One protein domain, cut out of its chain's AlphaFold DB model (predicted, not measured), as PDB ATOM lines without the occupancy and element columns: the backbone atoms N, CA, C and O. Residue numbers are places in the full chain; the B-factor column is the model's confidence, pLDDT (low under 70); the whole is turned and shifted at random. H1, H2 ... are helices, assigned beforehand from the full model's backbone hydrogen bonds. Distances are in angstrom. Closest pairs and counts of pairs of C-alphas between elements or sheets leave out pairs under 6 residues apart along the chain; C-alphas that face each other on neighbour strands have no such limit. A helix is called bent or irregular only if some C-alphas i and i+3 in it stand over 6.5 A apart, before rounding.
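Overview. This is residues 10 to 105 and 171 to 228 of the 236 residues of an uncharacterized protein of Arthrobacter sp. Edens01 (UniProt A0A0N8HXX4). This is a flat, all-helix body built round H5, with H4a along one side of H5 and H6 along the other, while H1 crosses H4a and H5. H2 crosses one end of H5 and H6, H3 packs on H6, and H4 bends away from the body so that residues 95 to 105 stick out as an arm. The printed part has 154 residues with seven named helices, H1 to H7 in chain order, and no named strand. It is compact, with a radius of gyration of the C-alphas of 16.8 A, and spans 61 by 36 by 19 A.

Along the chain. Begin with H4, residues 68 to 103, assigned as one helix by its hydrogen bonds but bent: C-alphas 84 and 87 are 7.2 A apart. Its arms are H4a, residues 68 to 84, 24.2 A long, and H4b, residues 87 to 103, 24.1 A long, at a steep tilt of 50 degrees. Find C-alpha 172 at (206.932, 216.870, 234.061); H5 runs from there to residue 195, 34.3 A away. H6, residues 199 to 217, is 24.3 A long and irregular, with C-alphas 201 and 204 8.0 A apart. H1, residues 10 to 26, begins at (178.250, 228.151, 228.609), is 23.9 A long and irregular, with C-alphas 13 and 16 7.0 A apart. H2 is residues 31 to 44, H3 residues 50 to 66, 24.7 A long, and H7 residues 221 to 224.

Arrangement. H4a touches the hub, H5, closest at the C-alphas of Ala 74 and Ser 184, 4.8 A, opposite ways at a shallow tilt of 34 degrees, only just short of steep. H5 and H6 form a helical hairpin at 30 degrees; C-alphas 193 and 199 are closest, 5.3 A. H1 touches H5 at a steep tilt of 64 degrees, C-alphas 22 and 183 being closest, 4.8 A. H2 is about perpendicular to H5, 84 degrees, and touches its residues 175 to 179 alone; C-alphas 34 and 175 are closest, 5.9 A. H3 touches H6 with residues 56 to 63 alone, closest at C-alphas 59 and 205, 5.2 A. H7 is near H2; H4a and H6 are apart. Every O i to N i+4 pair is within hydrogen-bond range in H3, H4a and H4b, against 10 of 13 in H1, 6 of 10 in H2, 19 of 20 in H5 and 13 of 15 in H6; H7 is too short for such a pair.

Size, cuts and confidence. The C-alphas of Ser 105 and Pro 197, the two farthest apart, are 61.5 A apart. Residues 106 to 170 are not printed, and C-alphas 105 and 171 are 25.2 A apart across this cut. The links that are printed whole are tight. Mean pLDDT of the printed part is 77.9; residues 30 to 53, 99 to 105 and 215 to 228 are under 70.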
ATOM      1  N   GLN A  10     178.019 228.077 230.052       86.12
ATOM      2  CA  GLN A  10     178.250 228.151 228.609       86.12
ATOM      3  C   GLN A  10     179.586 227.509 228.207       86.12
ATOM      4  O   GLN A  10     179.659 226.866 227.163       86.12
ATOM      5  N   ALA A  11     180.635 227.645 229.024       89.56
ATOM      6  CA  ALA A  11     181.898 226.937 228.819       89.56
ATOM      7  C   ALA A  11     181.748 225.424 229.069       89.56
ATOM      8  O   ALA A  11     182.291 224.614 228.314       89.56
ATOM      9  N   ALA A  12     180.944 225.029 230.062       90.12
ATOM     10  CA  ALA A  12     180.664 223.625 230.376       90.12
ATOM     11  C   ALA A  12     180.020 222.858 229.209       90.12
ATOM     12  O   ALA A  12     180.294 221.673 229.020       90.12
ATOM     13  N   GLU A  13     179.208 223.522 228.384       93.81
ATOM     14  CA  GLU A  13     178.624 222.924 227.175       93.81
ATOM     15  C   GLU A  13     179.662 222.674 226.063       93.81
ATOM     16  O   GLU A  13     179.506 221.756 225.252       93.81
ATOM     17  N   LEU A  14     180.732 223.476 226.012       94.75
ATOM     18  CA  LEU A  14     181.796 223.385 225.004       94.75
ATOM     19  C   LEU A  14     182.900 222.394 225.402       94.75
ATOM     20  O   LEU A  14     183.523 221.774 224.533       94.75
ATOM     21  N   GLU A  15     183.119 222.222 226.707       95.44
ATOM     22  CA  GLU A  15     184.189 221.409 227.291       95.44
ATOM     23  C   GLU A  15     184.282 219.982 226.704       95.44
ATOM     24  O   GLU A  15     185.388 219.584 226.324       95.44
ATOM     25  N   PRO A  16     183.194 219.194 226.538       96.12
ATOM     26  CA  PRO A  16     183.306 217.823 226.029       96.12
ATOM     27  C   PRO A  16     183.827 217.749 224.588       96.12
ATOM     28  O   PRO A  16     184.595 216.845 224.241       96.12
ATOM     29  N   GLU A  17     183.428 218.702 223.745       95.50
ATOM     30  CA  GLU A  17     183.841 218.775 222.341       95.50
ATOM     31  C   GLU A  17     185.313 219.183 222.229       95.50
ATOM     32  O   GLU A  17     186.083 218.545 221.501       95.50
ATOM     33  N   ILE A  18     185.717 220.200 223.001       95.25
ATOM     34  CA  ILE A  18     187.110 220.649 223.088       95.25
ATOM     35  C   ILE A  18     187.987 219.520 223.628       95.25
ATOM     36  O   ILE A  18     189.010 219.213 223.018       95.25
ATOM     37  N   ARG A  19     187.561 218.820 224.690       95.62
ATOM     38  CA  ARG A  19     188.275 217.654 225.233       95.62
ATOM     39  C   ARG A  19     188.495 216.595 224.164       95.62
ATOM     40  O   ARG A  19     189.622 216.140 223.994       95.62
ATOM     41  N   ARG A  20     187.452 216.199 223.429       94.62
ATOM     42  CA  ARG A  20     187.560 215.157 222.395       94.62
ATOM     43  C   ARG A  20     188.581 215.533 221.316       94.62
ATOM     44  O   ARG A  20     189.399 214.697 220.931       94.62
ATOM     45  N   ARG A  21     188.548 216.781 220.842       92.44
ATOM     46  CA  ARG A  21     189.477 217.296 219.821       92.44
ATOM     47  C   ARG A  21     190.905 217.408 220.354       92.44
ATOM     48  O   ARG A  21     191.831 216.917 219.714       92.44
ATOM     49  N   ALA A  22     191.071 217.965 221.551       90.50
ATOM     50  CA  ALA A  22     192.364 218.081 222.214       90.50
ATOM     51  C   ALA A  22     192.988 216.701 222.456       90.50
ATOM     52  O   ALA A  22     194.169 216.501 222.192       90.50
ATOM     53  N   GLN A  23     192.194 215.711 222.873       89.94
ATOM     54  CA  GLN A  23     192.649 214.334 223.059       89.94
ATOM     55  C   GLN A  23     193.143 213.695 221.757       89.94
ATOM     56  O   GLN A  23     194.154 212.994 221.789       89.94
ATOM     57  N   ALA A  24     192.482 213.944 220.622       84.00
ATOM     58  CA  ALA A  24     192.937 213.444 219.325       84.00
ATOM     59  C   ALA A  24     194.317 214.009 218.932       84.00
ATOM     60  O   ALA A  24     195.114 213.306 218.315       84.00
ATOM     61  N   ALA A  25     194.619 215.246 219.334       78.12
ATOM     62  CA  ALA A  25     195.895 215.900 219.057       78.12
ATOM     63  C   ALA A  25     196.992 215.548 220.087       78.12
ATOM     64  O   ALA A  25     198.109 215.197 219.713       78.12
ATOM     65  N   ALA A  26     196.682 215.608 221.386       81.06
ATOM     66  CA  ALA A  26     197.654 215.524 222.478       81.06
ATOM     67  C   ALA A  26     198.051 214.094 222.868       81.06
ATOM     68  O   ALA A  26     199.198 213.864 223.257       81.06
ATOM     69  N   ARG A  27     197.143 213.108 222.761       74.38
ATOM     70  CA  ARG A  27     197.394 211.735 223.258       74.38
ATOM     71  C   ARG A  27     198.575 211.046 222.578       74.38
ATOM     72  O   ARG A  27     199.193 210.164 223.171       74.38
ATOM     73  N   HIS A  28     198.887 211.444 221.349       70.56
ATOM     74  CA  HIS A  28     199.977 210.873 220.559       70.56
ATOM     75  C   HIS A  28     201.291 211.647 220.688       70.56
ATOM     76  O   HIS A  28     202.321 211.173 220.207       70.56
ATOM     77  N   VAL A  29     201.287 212.803 221.361       72.06
ATOM     78  CA  VAL A  29     202.506 213.578 221.592       72.06
ATOM     79  C   VAL A  29     203.391 212.812 222.564       72.06
ATOM     80  O   VAL A  29     203.071 212.616 223.746       72.06
ATOM     81  N   THR A  30     204.533 212.352 222.058       66.44
ATOM     82  CA  THR A  30     205.525 211.687 222.897       66.44
ATOM     83  C   THR A  30     206.084 212.688 223.911       66.44
ATOM     84  O   THR A  30     206.232 213.868 223.596       66.44
ATOM     85  N   PRO A  31     206.453 212.257 225.125       63.56
ATOM     86  CA  PRO A  31     207.044 213.165 226.107       63.56
ATOM     87  C   PRO A  31     208.326 213.867 225.620       63.56
ATOM     88  O   PRO A  31     208.633 214.964 226.069       63.56
ATOM     89  N   VAL A  32     209.046 213.268 224.664       63.41
ATOM     90  CA  VAL A  32     210.205 213.884 223.996       63.41
ATOM     91  C   VAL A  32     209.770 215.051 223.104       63.41
ATOM     92  O   VAL A  32     210.339 216.133 223.195       63.41
ATOM     93  N   GLN A  33     208.719 214.876 222.296       67.31
ATOM     94  CA  GLN A  33     208.126 215.976 221.525       67.31
ATOM     95  C   GLN A  33     207.568 217.067 222.447       67.31
ATOM     96  O   GLN A  33     207.767 218.245 222.190       67.31
ATOM     97  N   ALA A  34     206.950 216.684 223.562       65.44
ATOM     98  CA  ALA A  34     206.455 217.622 224.563       65.44
ATOM     99  C   ALA A  34     207.562 218.439 225.244       65.44
ATOM    100  O   ALA A  34     207.373 219.612 225.545       65.44
ATOM    101  N   ALA A  35     208.732 217.846 225.479       59.62
ATOM    102  CA  ALA A  35     209.882 218.593 225.969       59.62
ATOM    103  C   ALA A  35     210.394 219.602 224.931       59.62
ATOM    104  O   ALA A  35     210.808 220.699 225.301       59.62
ATOM    105  N   ASN A  36     210.303 219.271 223.639       57.78
ATOM    106  CA  ASN A  36     210.608 220.209 222.559       57.78
ATOM    107  C   ASN A  36     209.584 221.350 222.473       57.78
ATOM    108  O   ASN A  36     209.987 222.465 222.159       57.78
ATOM    109  N   LEU A  37     208.307 221.118 222.820       57.47
ATOM    110  CA  LEU A  37     207.301 222.192 222.916       57.47
ATOM    111  C   LEU A  37     207.721 223.293 223.900       57.47
ATOM    112  O   LEU A  37     207.374 224.446 223.689       57.47
ATOM    113  N   PHE A  38     208.441 222.936 224.967       56.34
ATOM    114  CA  PHE A  38     208.882 223.870 226.007       56.34
ATOM    115  C   PHE A  38     210.299 224.415 225.767       56.34
ATOM    116  O   PHE A  38     210.569 225.577 226.039       56.34
ATOM    117  N   ASN A  39     211.214 223.593 225.245       52.12
ATOM    118  CA  ASN A  39     212.627 223.961 225.091       52.12
ATOM    119  C   ASN A  39     212.990 224.475 223.692       52.12
ATOM    120  O   ASN A  39     213.891 225.297 223.565       52.12
ATOM    121  N   GLY A  40     212.298 224.014 222.645       48.59
ATOM    122  CA  GLY A  40     212.477 224.525 221.281       48.59
ATOM    123  C   GLY A  40     212.054 225.990 221.144       48.59
ATOM    124  O   GLY A  40     212.579 226.696 220.291       48.59
ATOM    125  N   VAL A  41     211.175 226.440 222.043       47.25
ATOM    126  CA  VAL A  41     210.803 227.838 222.311       47.25
ATOM    127  C   VAL A  41     212.046 228.673 222.627       47.25
ATOM    128  O   VAL A  41     212.359 229.588 221.883       47.25
ATOM    129  N   VAL A  42     212.851 228.292 223.625       47.03
ATOM    130  CA  VAL A  42     213.994 229.108 224.093       47.03
ATOM    131  C   VAL A  42     215.066 229.339 223.014       47.03
ATOM    132  O   VAL A  42     215.770 230.348 223.051       47.03
ATOM    133  N   GLU A  43     215.216 228.426 222.049       43.56
ATOM    134  CA  GLU A  43     216.182 228.588 220.953       43.56
ATOM    135  C   GLU A  43     215.595 229.197 219.672       43.56
ATOM    136  O   GLU A  43     216.293 229.975 219.029       43.56
ATOM    137  N   ALA A  44     214.339 228.909 219.309       47.91
ATOM    138  CA  ALA A  44     213.696 229.540 218.150       47.91
ATOM    139  C   ALA A  44     213.322 231.009 218.428       47.91
ATOM    140  O   ALA A  44     213.579 231.880 217.596       47.91
ATOM    141  N   GLU A  45     212.833 231.307 219.635       47.19
ATOM    142  CA  GLU A  45     212.532 232.669 220.106       47.19
ATOM    143  C   GLU A  45     213.807 233.501 220.340       47.19
ATOM    144  O   GLU A  45     213.758 234.723 220.386       47.19
ATOM    145  N   ARG A  46     214.984 232.861 220.419       47.47
ATOM    146  CA  ARG A  46     216.288 233.550 220.399       47.47
ATOM    147  C   ARG A  46     216.617 234.177 219.042       47.47
ATOM    148  O   ARG A  46     217.496 235.035 218.980       47.47
ATOM    149  N   THR A  47     215.977 233.702 217.973       48.66
ATOM    150  CA  THR A  47     216.166 234.182 216.595       48.66
ATOM    151  C   THR A  47     214.992 234.998 216.059       48.66
ATOM    152  O   THR A  47     215.196 235.753 215.112       48.66
ATOM    153  N   GLU A  48     213.796 234.870 216.638       54.88
ATOM    154  CA  GLU A  48     212.668 235.765 216.350       54.88
ATOM    155  C   GLU A  48     212.897 237.118 217.051       54.88
ATOM    156  O   GLU A  48     213.435 237.180 218.160       54.88
ATOM    157  N   ALA A  49     212.561 238.229 216.388       55.41
ATOM    158  CA  ALA A  49     212.679 239.541 217.012       55.41
ATOM    159  C   ALA A  49     211.649 239.643 218.149       55.41
ATOM    160  O   ALA A  49     210.515 239.199 218.007       55.41
ATOM    161  N   PHE A  50     212.022 240.257 219.275       55.38
ATOM    162  CA  PHE A  50     211.141 240.451 220.439       55.38
ATOM    163  C   PHE A  50     209.766 241.063 220.080       55.38
ATOM    164  O   PHE A  50     208.766 240.772 220.732       55.38
ATOM    165  N   GLU A  51     209.713 241.875 219.023       58.81
ATOM    166  CA  GLU A  51     208.495 242.498 218.491       58.81
ATOM    167  C   GLU A  51     207.521 241.492 217.845       58.81
ATOM    168  O   GLU A  51     206.309 241.684 217.921       58.81
ATOM    169  N   ASP A  52     208.017 240.390 217.272       66.69
ATOM    170  CA  ASP A  52     207.176 239.352 216.655       66.69
ATOM    171  C   ASP A  52     206.485 238.477 217.716       66.69
ATOM    172  O   ASP A  52     205.355 238.019 217.522       66.69
ATOM    173  N   LEU A  53     207.144 238.274 218.863       65.31
ATOM    174  CA  LEU A  53     206.595 237.515 219.990       65.31
ATOM    175  C   LEU A  53     205.517 238.305 220.729       65.31
ATOM    176  O   LEU A  53     204.446 237.763 220.996       65.31
ATOM    177  N   SER A  54     205.752 239.594 220.990       70.75
ATOM    178  CA  SER A  54     204.758 240.448 221.650       70.75
ATOM    179  C   SER A  54     203.503 240.646 220.794       70.75
ATOM    180  O   SER A  54     202.391 240.644 221.319       70.75
ATOM    181  N   ALA A  55     203.648 240.734 219.467       77.44
ATOM    182  CA  ALA A  55     202.510 240.775 218.551       77.44
ATOM    183  C   ALA A  55     201.695 239.468 218.571       77.44
ATOM    184  O   ALA A  55     200.465 239.507 218.510       77.44
ATOM    185  N   ALA A  56     202.353 238.309 218.679       75.06
ATOM    186  CA  ALA A  56     201.669 237.022 218.786       75.06
ATOM    187  C   ALA A  56     200.909 236.867 220.114       75.06
ATOM    188  O   ALA A  56     199.775 236.389 220.100       75.06
ATOM    189  N   GLU A  57     201.503 237.297 221.231       80.69
ATOM    190  CA  GLU A  57     200.845 237.317 222.546       80.69
ATOM    191  C   GLU A  57     199.609 238.225 222.544       80.69
ATOM    192  O   GLU A  57     198.560 237.835 223.055       80.69
ATOM    193  N   GLN A  58     199.695 239.396 221.903       86.00
ATOM    194  CA  GLN A  58     198.555 240.305 221.778       86.00
ATOM    195  C   GLN A  58     197.401 239.668 220.989       86.00
ATOM    196  O   GLN A  58     196.255 239.738 221.417       86.00
ATOM    197  N   LEU A  59     197.692 238.996 219.869       84.94
ATOM    198  CA  LEU A  59     196.667 238.311 219.071       84.94
ATOM    199  C   LEU A  59     195.989 237.163 219.839       84.94
ATOM    200  O   LEU A  59     194.793 236.926 219.665       84.94
ATOM    201  N   GLU A  60     196.740 236.442 220.674       86.44
ATOM    202  CA  GLU A  60     196.184 235.417 221.562       86.44
ATOM    203  C   GLU A  60     195.283 236.047 222.631       86.44
ATOM    204  O   GLU A  60     194.161 235.581 222.844       86.44
ATOM    205  N   GLN A  61     195.719 237.149 223.250       89.06
ATOM    206  CA  GLN A  61     194.909 237.877 224.223       89.06
ATOM    207  C   GLN A  61     193.605 238.402 223.605       89.06
ATOM    208  O   GLN A  61     192.537 238.210 224.187       89.06
ATOM    209  N   ASP A  62     193.661 238.980 222.405       90.81
ATOM    210  CA  ASP A  62     192.478 239.484 221.703       90.81
ATOM    211  C   ASP A  62     191.457 238.356 221.443       90.81
ATOM    212  O   ASP A  62     190.247 238.540 221.614       90.81
ATOM    213  N   LEU A  63     191.926 237.151 221.091       90.62
ATOM    214  CA  LEU A  63     191.066 235.970 220.945       90.62
ATOM    215  C   LEU A  63     190.435 235.540 222.273       90.62
ATOM    216  O   LEU A  63     189.245 235.206 222.302       90.62
ATOM    217  N   HIS A  64     191.205 235.554 223.363       91.31
ATOM    218  CA  HIS A  64     190.711 235.242 224.705       91.31
ATOM    219  C   HIS A  64     189.633 236.231 225.161       91.31
ATOM    220  O   HIS A  64     188.615 235.818 225.722       91.31
ATOM    221  N   GLU A  65     189.814 237.520 224.880       92.94
ATOM    222  CA  GLU A  65     188.837 238.564 225.193       92.94
ATOM    223  C   GLU A  65     187.577 238.449 224.324       92.94
ATOM    224  O   GLU A  65     186.461 238.651 224.812       92.94
ATOM    225  N   ARG A  66     187.727 238.080 223.044       94.50
ATOM    226  CA  ARG A  66     186.600 237.956 222.110       94.50
ATOM    227  C   ARG A  66     185.759 236.705 222.344       94.50
ATOM    228  O   ARG A  66     184.529 236.776 222.275       94.50
ATOM    229  N   TYR A  67     186.401 235.569 222.608       94.56
ATOM    230  CA  TYR A  67     185.763 234.255 222.712       94.56
ATOM    231  C   TYR A  67     185.979 233.602 224.091       94.56
ATOM    232  O   TYR A  67     186.364 232.430 224.167       94.56
ATOM    233  N   PRO A  68     185.663 234.297 225.202       94.56
ATOM    234  CA  PRO A  68     186.082 233.892 226.544       94.56
ATOM    235  C   PRO A  68     185.552 232.512 226.939       94.56
ATOM    236  O   PRO A  68     186.284 231.711 227.503       94.56
ATOM    237  N   ARG A  69     184.314 232.168 226.552       95.25
ATOM    238  CA  ARG A  69     183.711 230.857 226.857       95.25
ATOM    239  C   ARG A  69     184.460 229.668 226.242       95.25
ATOM    240  O   ARG A  69     184.442 228.578 226.805       95.25
ATOM    241  N   TYR A  70     185.093 229.855 225.082       96.12
ATOM    242  CA  TYR A  70     185.839 228.789 224.408       96.12
ATOM    243  C   TYR A  70     187.178 228.551 225.093       96.12
ATOM    244  O   TYR A  70     187.558 227.401 225.311       96.12
ATOM    245  N   PHE A  71     187.864 229.632 225.461       95.12
ATOM    246  CA  PHE A  71     189.154 229.557 226.134       95.12
ATOM    247  C   PHE A  71     189.018 229.172 227.611       95.12
ATOM    248  O   PHE A  71     189.812 228.372 228.090       95.12
ATOM    249  N   GLU A  72     187.943 229.576 228.290       95.38
ATOM    250  CA  GLU A  72     187.588 229.072 229.624       95.38
ATOM    251  C   GLU A  72     187.379 227.546 229.608       95.38
ATOM    252  O   GLU A  72     187.926 226.815 230.438       95.38
ATOM    253  N   ALA A  73     186.639 227.034 228.618       95.50
ATOM    254  CA  ALA A  73     186.474 225.595 228.432       95.50
ATOM    255  C   ALA A  73     187.809 224.902 228.090       95.50
ATOM    256  O   ALA A  73     188.091 223.813 228.596       95.50
ATOM    257  N   ALA A  74     188.653 225.524 227.263       95.50
ATOM    258  CA  ALA A  74     189.980 225.009 226.927       95.50
ATOM    259  C   ALA A  74     190.924 224.945 228.137       95.50
ATOM    260  O   ALA A  74     191.652 223.958 228.281       95.50
ATOM    261  N   ASP A  75     190.888 225.942 229.019       94.69
ATOM    262  CA  ASP A  75     191.658 225.980 230.264       94.69
ATOM    263  C   ASP A  75     191.210 224.881 231.231       94.69
ATOM    264  O   ASP A  75     192.039 224.181 231.820       94.69
ATOM    265  N   ALA A  76     189.903 224.640 231.331       94.75
ATOM    266  CA  ALA A  76     189.370 223.546 232.136       94.75
ATOM    267  C   ALA A  76     189.806 222.167 231.612       94.75
ATOM    268  O   ALA A  76     190.199 221.287 232.392       94.75
ATOM    269  N   VAL A  77     189.802 221.971 230.288       95.31
ATOM    270  CA  VAL A  77     190.354 220.757 229.666       95.31
ATOM    271  C   VAL A  77     191.851 220.648 229.940       95.31
ATOM    272  O   VAL A  77     192.298 219.580 230.360       95.31
ATOM    273  N   ARG A  78     192.622 221.731 229.768       94.50
ATOM    274  CA  ARG A  78     194.061 221.752 230.064       94.50
ATOM    275  C   ARG A  78     194.319 221.264 231.481       94.50
ATOM    276  O   ARG A  78     195.098 220.336 231.669       94.50
ATOM    277  N   ASP A  79     193.667 221.859 232.471       93.31
ATOM    278  CA  ASP A  79     193.953 221.583 233.878       93.31
ATOM    279  C   ASP A  79     193.561 220.155 234.282       93.31
ATOM    280  O   ASP A  79     194.281 219.489 235.039       93.31
ATOM    281  N   THR A  80     192.435 219.658 233.763       94.62
ATOM    282  CA  THR A  80     191.952 218.301 234.048       94.62
ATOM    283  C   THR A  80     192.798 217.231 233.358       94.62
ATOM    284  O   THR A  80     193.292 216.315 234.026       94.62
ATOM    285  N   GLU A  81     193.035 217.357 232.051       94.56
ATOM    286  CA  GLU A  81     193.793 216.377 231.269       94.56
ATOM    287  C   GLU A  81     195.289 216.416 231.609       94.56
ATOM    288  O   GLU A  81     195.899 215.361 231.785       94.56
ATOM    289  N   ALA A  82     195.885 217.597 231.831       91.50
ATOM    290  CA  ALA A  82     197.294 217.691 232.220       91.50
ATOM    291  C   ALA A  82     197.568 217.008 233.564       91.50
ATOM    292  O   ALA A  82     198.624 216.388 233.749       91.50
ATOM    293  N   LYS A  83     196.623 217.094 234.510       92.69
ATOM    294  CA  LYS A  83     196.708 216.390 235.794       92.69
ATOM    295  C   LYS A  83     196.541 214.881 235.619       92.69
ATOM    296  O   LYS A  83     197.271 214.126 236.265       92.69
ATOM    297  N   ALA A  84     195.618 214.448 234.760       93.00
ATOM    298  CA  ALA A  84     195.393 213.036 234.458       93.00
ATOM    299  C   ALA A  84     196.590 212.390 233.735       93.00
ATOM    300  O   ALA A  84     196.932 211.244 234.023       93.00
ATOM    301  N   ASP A  85     197.266 213.132 232.857       90.12
ATOM    302  CA  ASP A  85     198.390 212.656 232.042       90.12
ATOM    303  C   ASP A  85     199.764 212.825 232.725       90.12
ATOM    304  O   ASP A  85     200.781 212.265 232.307       90.12
ATOM    305  N   LEU A  86     199.816 213.537 233.856       89.69
ATOM    306  CA  LEU A  86     201.036 213.738 234.644       89.69
ATOM    307  C   LEU A  86     201.794 212.436 234.998       89.69
ATOM    308  O   LEU A  86     203.030 212.447 234.956       89.69
ATOM    309  N   PRO A  87     201.140 211.304 235.345       90.81
ATOM    310  CA  PRO A  87     201.839 210.044 235.592       90.81
ATOM    311  C   PRO A  87     202.668 209.562 234.396       90.81
ATOM    312  O   PRO A  87     203.771 209.051 234.607       90.81
ATOM    313  N   ARG A  88     202.197 209.773 233.158       86.06
ATOM    314  CA  ARG A  88     202.923 209.414 231.928       86.06
ATOM    315  C   ARG A  88     204.210 210.225 231.799       86.06
ATOM    316  O   ARG A  88     205.286 209.649 231.631       86.06
ATOM    317  N   PHE A  89     204.127 211.543 231.981       82.94
ATOM    318  CA  PHE A  89     205.295 212.432 231.965       82.94
ATOM    319  C   PHE A  89     206.291 212.124 233.090       82.94
ATOM    320  O   PHE A  89     207.502 212.106 232.868       82.94
ATOM    321  N   ARG A  90     205.804 211.811 234.298       85.69
ATOM    322  CA  ARG A  90     206.657 211.392 235.423       85.69
ATOM    323  C   ARG A  90     207.346 210.053 235.168       85.69
ATOM    324  O   ARG A  90     208.509 209.891 235.535       85.69
ATOM    325  N   ALA A  91     206.646 209.081 234.583       83.94
ATOM    326  CA  ALA A  91     207.230 207.793 234.215       83.94
ATOM    327  C   ALA A  91     208.359 207.980 233.197       83.94
ATOM    328  O   ALA A  91     209.463 207.491 233.423       83.94
ATOM    329  N   TRP A  92     208.124 208.783 232.161       78.00
ATOM    330  CA  TRP A  92     209.161 209.133 231.200       78.00
ATOM    331  C   TRP A  92     210.352 209.846 231.850       78.00
ATOM    332  O   TRP A  92     211.491 209.475 231.594       78.00
ATOM    333  N   ARG A  93     210.128 210.812 232.749       77.88
ATOM    334  CA  ARG A  93     211.237 211.502 233.427       77.88
ATOM    335  C   ARG A  93     212.083 210.554 234.277       77.88
ATOM    336  O   ARG A  93     213.307 210.663 234.272       77.88
ATOM    337  N   ARG A  94     211.450 209.610 234.983       80.69
ATOM    338  CA  ARG A  94     212.163 208.548 235.713       80.69
ATOM    339  C   ARG A  94     212.995 207.688 234.771       80.69
ATOM    340  O   ARG A  94     214.144 207.406 235.090       80.69
ATOM    341  N   GLU A  95     212.440 207.334 233.619       75.19
ATOM    342  CA  GLU A  95     213.141 206.559 232.600       75.19
ATOM    343  C   GLU A  95     214.344 207.320 232.030       75.19
ATOM    344  O   GLU A  95     215.435 206.766 231.954       75.19
ATOM    345  N   GLN A  96     214.209 208.618 231.753       71.94
ATOM    346  CA  GLN A  96     215.347 209.443 231.335       71.94
ATOM    347  C   GLN A  96     216.431 209.528 232.412       71.94
ATOM    348  O   GLN A  96     217.614 209.435 232.105       71.94
ATOM    349  N   HIS A  97     216.055 209.643 233.689       72.94
ATOM    350  CA  HIS A  97     217.028 209.586 234.780       72.94
ATOM    351  C   HIS A  97     217.691 208.214 234.918       72.94
ATOM    352  O   HIS A  97     218.879 208.158 235.232       72.94
ATOM    353  N   ARG A  98     216.955 207.118 234.696       74.44
ATOM    354  CA  ARG A  98     217.514 205.761 234.673       74.44
ATOM    355  C   ARG A  98     218.548 205.639 233.557       74.44
ATOM    356  O   ARG A  98     219.684 205.278 233.840       74.44
ATOM    357  N   LEU A  99     218.183 206.027 232.335       67.06
ATOM    358  CA  LEU A  99     219.067 206.013 231.168       67.06
ATOM    359  C   LEU A  99     220.303 206.894 231.370       67.06
ATOM    360  O   LEU A  99     221.408 206.472 231.043       67.06
ATOM    361  N   ALA A 100     220.140 208.085 231.954       64.56
ATOM    362  CA  ALA A 100     221.265 208.943 232.309       64.56
ATOM    363  C   ALA A 100     222.200 208.236 233.300       64.56
ATOM    364  O   ALA A 100     223.389 208.133 233.042       64.56
ATOM    365  N   ARG A 101     221.682 207.653 234.389       67.19
ATOM    366  CA  ARG A 101     222.517 206.920 235.359       67.19
ATOM    367  C   ARG A 101     223.215 205.703 234.754       67.19
ATOM    368  O   ARG A 101     224.374 205.466 235.062       67.19
ATOM    369  N   GLU A 102     222.535 204.938 233.908       63.72
ATOM    370  CA  GLU A 102     223.127 203.772 233.235       63.72
ATOM    371  C   GLU A 102     224.229 204.168 232.262       63.72
ATOM    372  O   GLU A 102     225.244 203.482 232.137       63.72
ATOM    373  N   ALA A 103     224.056 205.303 231.596       61.16
ATOM    374  CA  ALA A 103     225.079 205.858 230.742       61.16
ATOM    375  C   ALA A 103     226.183 206.592 231.543       61.16
ATOM    376  O   ALA A 103     227.263 206.805 230.989       61.16
ATOM    377  N   ASP A 104     225.991 206.879 232.843       61.50
ATOM    378  CA  ASP A 104     226.979 207.473 233.772       61.50
ATOM    379  C   ASP A 104     227.931 206.425 234.344       61.50
ATOM    380  O   ASP A 104     228.112 206.249 235.547       61.50
ATOM    381  N   SER A 105     228.547 205.674 233.437       65.31
ATOM    382  CA  SER A 105     229.582 204.708 233.784       65.31
ATOM    383  C   SER A 105     230.926 205.400 234.034       65.31
ATOM    384  O   SER A 105     231.183 206.511 233.563       65.31
ATOM    385  N   ASP A 171     210.379 220.137 234.117       76.00
ATOM    386  CA  ASP A 171     209.396 219.693 235.097       76.00
ATOM    387  C   ASP A 171     208.247 218.956 234.368       76.00
ATOM    388  O   ASP A 171     207.565 219.563 233.536       76.00
ATOM    389  N   PRO A 172     208.013 217.657 234.657       80.00
ATOM    390  CA  PRO A 172     206.932 216.870 234.061       80.00
ATOM    391  C   PRO A 172     205.563 217.546 234.152       80.00
ATOM    392  O   PRO A 172     204.699 217.307 233.311       80.00
ATOM    393  N   ARG A 173     205.357 218.381 235.178       85.69
ATOM    394  CA  ARG A 173     204.143 219.174 235.345       85.69
ATOM    395  C   ARG A 173     204.031 220.259 234.283       85.69
ATOM    396  O   ARG A 173     202.971 220.373 233.679       85.69
ATOM    397  N   LEU A 174     205.100 221.021 234.052       80.19
ATOM    398  CA  LEU A 174     205.121 222.059 233.023       80.19
ATOM    399  C   LEU A 174     204.936 221.438 231.640       80.19
ATOM    400  O   LEU A 174     204.045 221.855 230.914       80.19
ATOM    401  N   ALA A 175     205.684 220.380 231.313       79.12
ATOM    402  CA  ALA A 175     205.553 219.704 230.021       79.12
ATOM    403  C   ALA A 175     204.110 219.239 229.748       79.12
ATOM    404  O   ALA A 175     203.581 219.474 228.663       79.12
ATOM    405  N   SER A 176     203.454 218.639 230.747       86.12
ATOM    406  CA  SER A 176     202.048 218.239 230.640       86.12
ATOM    407  C   SER A 176     201.128 219.447 230.415       86.12
ATOM    408  O   SER A 176     200.305 219.430 229.502       86.12
ATOM    409  N   LEU A 177     201.297 220.523 231.192       87.69
ATOM    410  CA  LEU A 177     200.487 221.740 231.062       87.69
ATOM    411  C   LEU A 177     200.613 222.389 229.679       87.69
ATOM    412  O   LEU A 177     199.595 222.760 229.104       87.69
ATOM    413  N   TYR A 178     201.823 222.484 229.127       83.38
ATOM    414  CA  TYR A 178     202.048 223.090 227.812       83.38
ATOM    415  C   TYR A 178     201.441 222.267 226.672       83.38
ATOM    416  O   TYR A 178     200.777 222.825 225.802       83.38
ATOM    417  N   VAL A 179     201.618 220.939 226.682       85.94
ATOM    418  CA  VAL A 179     201.018 220.052 225.666       85.94
ATOM    419  C   VAL A 179     199.508 220.222 225.642       85.94
ATOM    420  O   VAL A 179     198.921 220.436 224.583       85.94
ATOM    421  N   TRP A 180     198.888 220.117 226.816       90.44
ATOM    422  CA  TRP A 180     197.442 220.174 226.928       90.44
ATOM    423  C   TRP A 180     196.900 221.584 226.717       90.44
ATOM    424  O   TRP A 180     195.814 221.698 226.167       90.44
ATOM    425  N   GLY A 181     197.660 222.629 227.058       89.69
ATOM    426  CA  GLY A 181     197.295 224.025 226.818       89.69
ATOM    427  C   GLY A 181     197.239 224.364 225.331       89.69
ATOM    428  O   GLY A 181     196.223 224.863 224.859       89.69
ATOM    429  N   TYR A 182     198.268 224.010 224.555       87.00
ATOM    430  CA  TYR A 182     198.222 224.241 223.106       87.00
ATOM    431  C   TYR A 182     197.195 223.351 222.407       87.00
ATOM    432  O   TYR A 182     196.497 223.812 221.505       87.00
ATOM    433  N   ALA A 183     197.063 222.087 222.822       90.12
ATOM    434  CA  ALA A 183     196.089 221.185 222.219       90.12
ATOM    435  C   ALA A 183     194.641 221.625 222.486       90.12
ATOM    436  O   ALA A 183     193.808 221.543 221.581       90.12
ATOM    437  N   SER A 184     194.325 222.092 223.700       93.44
ATOM    438  CA  SER A 184     192.993 222.613 224.018       93.44
ATOM    439  C   SER A 184     192.743 223.980 223.381       93.44
ATOM    440  O   SER A 184     191.648 224.192 222.862       93.44
ATOM    441  N   GLY A 185     193.750 224.857 223.316       92.25
ATOM    442  CA  GLY A 185     193.673 226.142 222.616       92.25
ATOM    443  C   GLY A 185     193.391 225.984 221.118       92.25
ATOM    444  O   GLY A 185     192.447 226.573 220.597       92.25
ATOM    445  N   VAL A 186     194.118 225.103 220.423       91.94
ATOM    446  CA  VAL A 186     193.849 224.801 219.003       91.94
ATOM    447  C   VAL A 186     192.491 224.126 218.812       91.94
ATOM    448  O   VAL A 186     191.786 224.411 217.845       91.94
ATOM    449  N   ALA A 187     192.076 223.260 219.739       94.06
ATOM    450  CA  ALA A 187     190.740 222.673 219.698       94.06
ATOM    451  C   ALA A 187     189.631 223.730 219.849       94.06
ATOM    452  O   ALA A 187     188.609 223.623 219.166       94.06
ATOM    453  N   ALA A 188     189.835 224.743 220.698       94.62
ATOM    454  CA  ALA A 188     188.937 225.885 220.846       94.62
ATOM    455  C   ALA A 188     188.891 226.737 219.573       94.62
ATOM    456  O   ALA A 188     187.799 226.978 219.062       94.62
ATOM    457  N   VAL A 189     190.042 227.090 218.996       94.50
ATOM    458  CA  VAL A 189     190.141 227.809 217.712       94.50
ATOM    459  C   VAL A 189     189.405 227.071 216.591       94.50
ATOM    460  O   VAL A 189     188.565 227.646 215.898       94.50
ATOM    461  N   ALA A 190     189.632 225.763 216.460       93.62
ATOM    462  CA  ALA A 190     188.942 224.942 215.472       93.62
ATOM    463  C   ALA A 190     187.423 224.892 215.702       93.62
ATOM    464  O   ALA A 190     186.667 224.669 214.756       93.62
ATOM    465  N   LEU A 191     186.961 225.055 216.945       94.56
ATOM    466  CA  LEU A 191     185.539 225.104 217.267       94.56
ATOM    467  C   LEU A 191     184.940 226.484 216.960       94.56
ATOM    468  O   LEU A 191     183.874 226.529 216.346       94.56
ATOM    469  N   ILE A 192     185.642 227.569 217.305       95.38
ATOM    470  CA  ILE A 192     185.280 228.958 216.977       95.38
ATOM    471  C   ILE A 192     185.063 229.087 215.471       95.38
ATOM    472  O   ILE A 192     183.969 229.453 215.050       95.38
ATOM    473  N   ARG A 193     186.033 228.644 214.657       94.12
ATOM    474  CA  ARG A 193     185.941 228.682 213.186       94.12
ATOM    475  C   ARG A 193     184.694 227.976 212.634       94.12
ATOM    476  O   ARG A 193     184.181 228.352 211.590       94.12
ATOM    477  N   THR A 194     184.195 226.946 213.320       93.94
ATOM    478  CA  THR A 194     183.005 226.194 212.874       93.94
ATOM    479  C   THR A 194     181.676 226.741 213.382       93.94
ATOM    480  O   THR A 194     180.639 226.388 212.823       93.94
ATOM    481  N   ARG A 195     181.676 227.519 214.469       93.75
ATOM    482  CA  ARG A 195     180.448 227.892 215.190       93.75
ATOM    483  C   ARG A 195     180.171 229.385 215.202       93.75
ATOM    484  O   ARG A 195     179.005 229.757 215.297       93.75
ATOM    485  N   GLU A 196     181.203 230.214 215.135       95.06
ATOM    486  CA  GLU A 196     181.055 231.658 215.247       95.06
ATOM    487  C   GLU A 196     180.990 232.300 213.854       95.06
ATOM    488  O   GLU A 196     181.883 232.086 213.033       95.06
ATOM    489  N   PRO A 197     179.943 233.089 213.559       89.44
ATOM    490  CA  PRO A 197     179.736 233.676 212.235       89.44
ATOM    491  C   PRO A 197     180.735 234.791 211.896       89.44
ATOM    492  O   PRO A 197     180.851 235.173 210.737       89.44
ATOM    493  N   ASP A 198     181.437 235.337 212.890       91.19
ATOM    494  CA  ASP A 198     182.442 236.389 212.729       91.19
ATOM    495  C   ASP A 198     183.884 235.864 212.791       91.19
ATOM    496  O   ASP A 198     184.822 236.661 212.736       91.19
ATOM    497  N   ALA A 199     184.073 234.541 212.867       89.44
ATOM    498  CA  ALA A 199     185.387 233.921 213.003       89.44
ATOM    499  C   ALA A 199     186.358 234.332 211.880       89.44
ATOM    500  O   ALA A 199     187.543 234.527 212.139       89.44
ATOM    501  N   ASP A 200     185.862 234.552 210.658       90.81
ATOM    502  CA  ASP A 200     186.680 234.964 209.506       90.81
ATOM    503  C   ASP A 200     187.451 236.275 209.748       90.81
ATOM    504  O   ASP A 200     188.535 236.468 209.196       90.81
ATOM    505  N   GLN A 201     186.939 237.167 210.606       90.06
ATOM    506  CA  GLN A 201     187.606 238.428 210.958       90.06
ATOM    507  C   GLN A 201     188.859 238.209 211.822       90.06
ATOM    508  O   GLN A 201     189.730 239.073 211.876       90.06
ATOM    509  N   TRP A 202     188.969 237.040 212.456       91.06
ATOM    510  CA  TRP A 202     190.023 236.678 213.407       91.06
ATOM    511  C   TRP A 202     190.954 235.579 212.881       91.06
ATOM    512  O   TRP A 202     191.778 235.041 213.624       91.06
ATOM    513  N   GLU A 203     190.861 235.243 211.593       89.88
ATOM    514  CA  GLU A 203     191.598 234.134 210.980       89.88
ATOM    515  C   GLU A 203     193.122 234.272 211.129       89.88
ATOM    516  O   GLU A 203     193.811 233.272 211.321       89.88
ATOM    517  N   THR A 204     193.665 235.494 211.121       88.69
ATOM    518  CA  THR A 204     195.099 235.733 211.365       88.69
ATOM    519  C   THR A 204     195.523 235.291 212.766       88.69
ATOM    520  O   THR A 204     196.508 234.566 212.906       88.69
ATOM    521  N   ALA A 205     194.769 235.675 213.800       87.38
ATOM    522  CA  ALA A 205     195.059 235.299 215.182       87.38
ATOM    523  C   ALA A 205     194.894 233.783 215.388       87.38
ATOM    524  O   ALA A 205     195.752 233.124 215.976       87.38
ATOM    525  N   MET A 206     193.833 233.206 214.814       91.12
ATOM    526  CA  MET A 206     193.570 231.766 214.871       91.12
ATOM    527  C   MET A 206     194.685 230.951 214.203       91.12
ATOM    528  O   MET A 206     195.187 229.990 214.790       91.12
ATOM    529  N   ARG A 207     195.143 231.373 213.017       87.81
ATOM    530  CA  ARG A 207     196.287 230.749 212.338       87.81
ATOM    531  C   ARG A 207     197.574 230.873 213.129       87.81
ATOM    532  O   ARG A 207     198.380 229.954 213.074       87.81
ATOM    533  N   GLN A 208     197.788 231.969 213.854       84.12
ATOM    534  CA  GLN A 208     198.977 232.115 214.690       84.12
ATOM    535  C   GLN A 208     198.984 231.082 215.827       84.12
ATOM    536  O   GLN A 208     200.005 230.422 216.031       84.12
ATOM    537  N   MET A 209     197.852 230.849 216.503       83.06
ATOM    538  CA  MET A 209     197.742 229.792 217.524       83.06
ATOM    539  C   MET A 209     197.946 228.383 216.941       83.06
ATOM    540  O   MET A 209     198.649 227.554 217.525       83.06
ATOM    541  N   GLU A 210     197.382 228.106 215.763       84.38
ATOM    542  CA  GLU A 210     197.585 226.835 215.053       84.38
ATOM    543  C   GLU A 210     199.045 226.657 214.624       84.38
ATOM    544  O   GLU A 210     199.644 225.612 214.867       84.38
ATOM    545  N   ALA A 211     199.653 227.703 214.061       78.25
ATOM    546  CA  ALA A 211     201.051 227.713 213.661       78.25
ATOM    547  C   ALA A 211     201.978 227.517 214.861       78.25
ATOM    548  O   ALA A 211     203.027 226.895 214.712       78.25
ATOM    549  N   MET A 212     201.607 228.009 216.043       71.44
ATOM    550  CA  MET A 212     202.332 227.741 217.279       71.44
ATOM    551  C   MET A 212     202.281 226.261 217.643       71.44
ATOM    552  O   MET A 212     203.329 225.655 217.858       71.44
ATOM    553  N   TRP A 213     201.101 225.638 217.644       76.38
ATOM    554  CA  TRP A 213     200.999 224.190 217.834       76.38
ATOM    555  C   TRP A 213     201.777 223.411 216.775       76.38
ATOM    556  O   TRP A 213     202.523 222.503 217.123       76.38
ATOM    557  N   GLU A 214     201.672 223.766 215.495       72.88
ATOM    558  CA  GLU A 214     202.373 223.076 214.413       72.88
ATOM    559  C   GLU A 214     203.889 223.234 214.497       72.88
ATOM    560  O   GLU A 214     204.608 222.239 214.410       72.88
ATOM    561  N   ARG A 215     204.399 224.460 214.677       63.56
ATOM    562  CA  ARG A 215     205.835 224.723 214.858       63.56
ATOM    563  C   ARG A 215     206.379 223.912 216.022       63.56
ATOM    564  O   ARG A 215     207.439 223.304 215.900       63.56
ATOM    565  N   ARG A 216     205.628 223.861 217.121       59.66
ATOM    566  CA  ARG A 216     206.050 223.205 218.355       59.66
ATOM    567  C   ARG A 216     205.885 221.672 218.263       59.66
ATOM    568  O   ARG A 216     206.723 220.938 218.782       59.66
ATOM    569  N   ASN A 217     204.877 221.162 217.551       57.66
ATOM    570  CA  ASN A 217     204.615 219.727 217.353       57.66
ATOM    571  C   ASN A 217     205.415 219.109 216.184       57.66
ATOM    572  O   ASN A 217     205.456 217.884 216.022       57.66
ATOM    573  N   ARG A 218     206.105 219.917 215.367       54.94
ATOM    574  CA  ARG A 218     207.111 219.401 214.426       54.94
ATOM    575  C   ARG A 218     208.194 218.659 215.211       54.94
ATOM    576  O   ARG A 218     208.680 219.116 216.244       54.94
ATOM    577  N   ARG A 219     208.629 217.507 214.689       47.44
ATOM    578  CA  ARG A 219     209.915 216.918 215.083       47.44
ATOM    579  C   ARG A 219     210.984 217.955 214.735       47.44
ATOM    580  O   ARG A 219     211.330 218.071 213.566       47.44
ATOM    581  N   SER A 220     211.444 218.742 215.708       40.88
ATOM    582  CA  SER A 220     212.591 219.632 215.513       40.88
ATOM    583  C   SER A 220     213.730 218.795 214.949       40.88
ATOM    584  O   SER A 220     214.202 217.909 215.643       40.88
ATOM    585  N   THR A 221     214.141 219.012 213.701       36.62
ATOM    586  CA  THR A 221     215.255 218.283 213.074       36.62
ATOM    587  C   THR A 221     216.584 218.588 213.755       36.62
ATOM    588  O   THR A 221     217.426 217.707 213.834       36.62
ATOM    589  N   LEU A 222     216.722 219.765 214.376       37.97
ATOM    590  CA  LEU A 222     217.874 220.132 215.208       37.97
ATOM    591  C   LEU A 222     218.086 219.180 216.401       37.97
ATOM    592  O   LEU A 222     219.228 218.897 216.749       37.97
ATOM    593  N   TRP A 223     217.004 218.629 216.969       37.25
ATOM    594  CA  TRP A 223     217.043 217.654 218.075       37.25
ATOM    595  C   TRP A 223     216.480 216.271 217.705       37.25
ATOM    596  O   TRP A 223     216.479 215.363 218.524       37.25
ATOM    597  N   ALA A 224     215.968 216.095 216.487       33.66
ATOM    598  CA  ALA A 224     215.543 214.813 215.931       33.66
ATOM    599  C   ALA A 224     216.658 214.167 215.098       33.66
ATOM    600  O   ALA A 224     216.629 212.952 214.918       33.66
ATOM    601  N   GLU A 225     217.647 214.947 214.636       34.38
ATOM    602  CA  GLU A 225     218.963 214.442 214.219       34.38
ATOM    603  C   GLU A 225     219.900 214.187 215.408       34.38
ATOM    604  O   GLU A 225     220.830 213.385 215.284       34.38
ATOM    605  N   GLU A 226     219.621 214.755 216.594       40.84
ATOM    606  CA  GLU A 226     219.934 214.036 217.832       40.84
ATOM    607  C   GLU A 226     219.027 212.814 217.875       40.84
ATOM    608  O   GLU A 226     217.985 212.765 218.521       40.84
ATOM    609  N   ASP A 227     219.425 211.821 217.097       38.19
ATOM    610  CA  ASP A 227     218.856 210.505 217.096       38.19
ATOM    611  C   ASP A 227     218.928 209.988 218.541       38.19
ATOM    612  O   ASP A 227     219.925 209.415 218.976       38.19
ATOM    613  N   TYR A 228     217.878 210.204 219.338       40.84
ATOM    614  CA  TYR A 228     217.703 209.529 220.628       40.84
ATOM    615  C   TYR A 228     217.542 208.014 220.406       40.84
ATOM    616  O   TYR A 228     217.744 207.210 221.313       40.84
TER     617      TYR A 228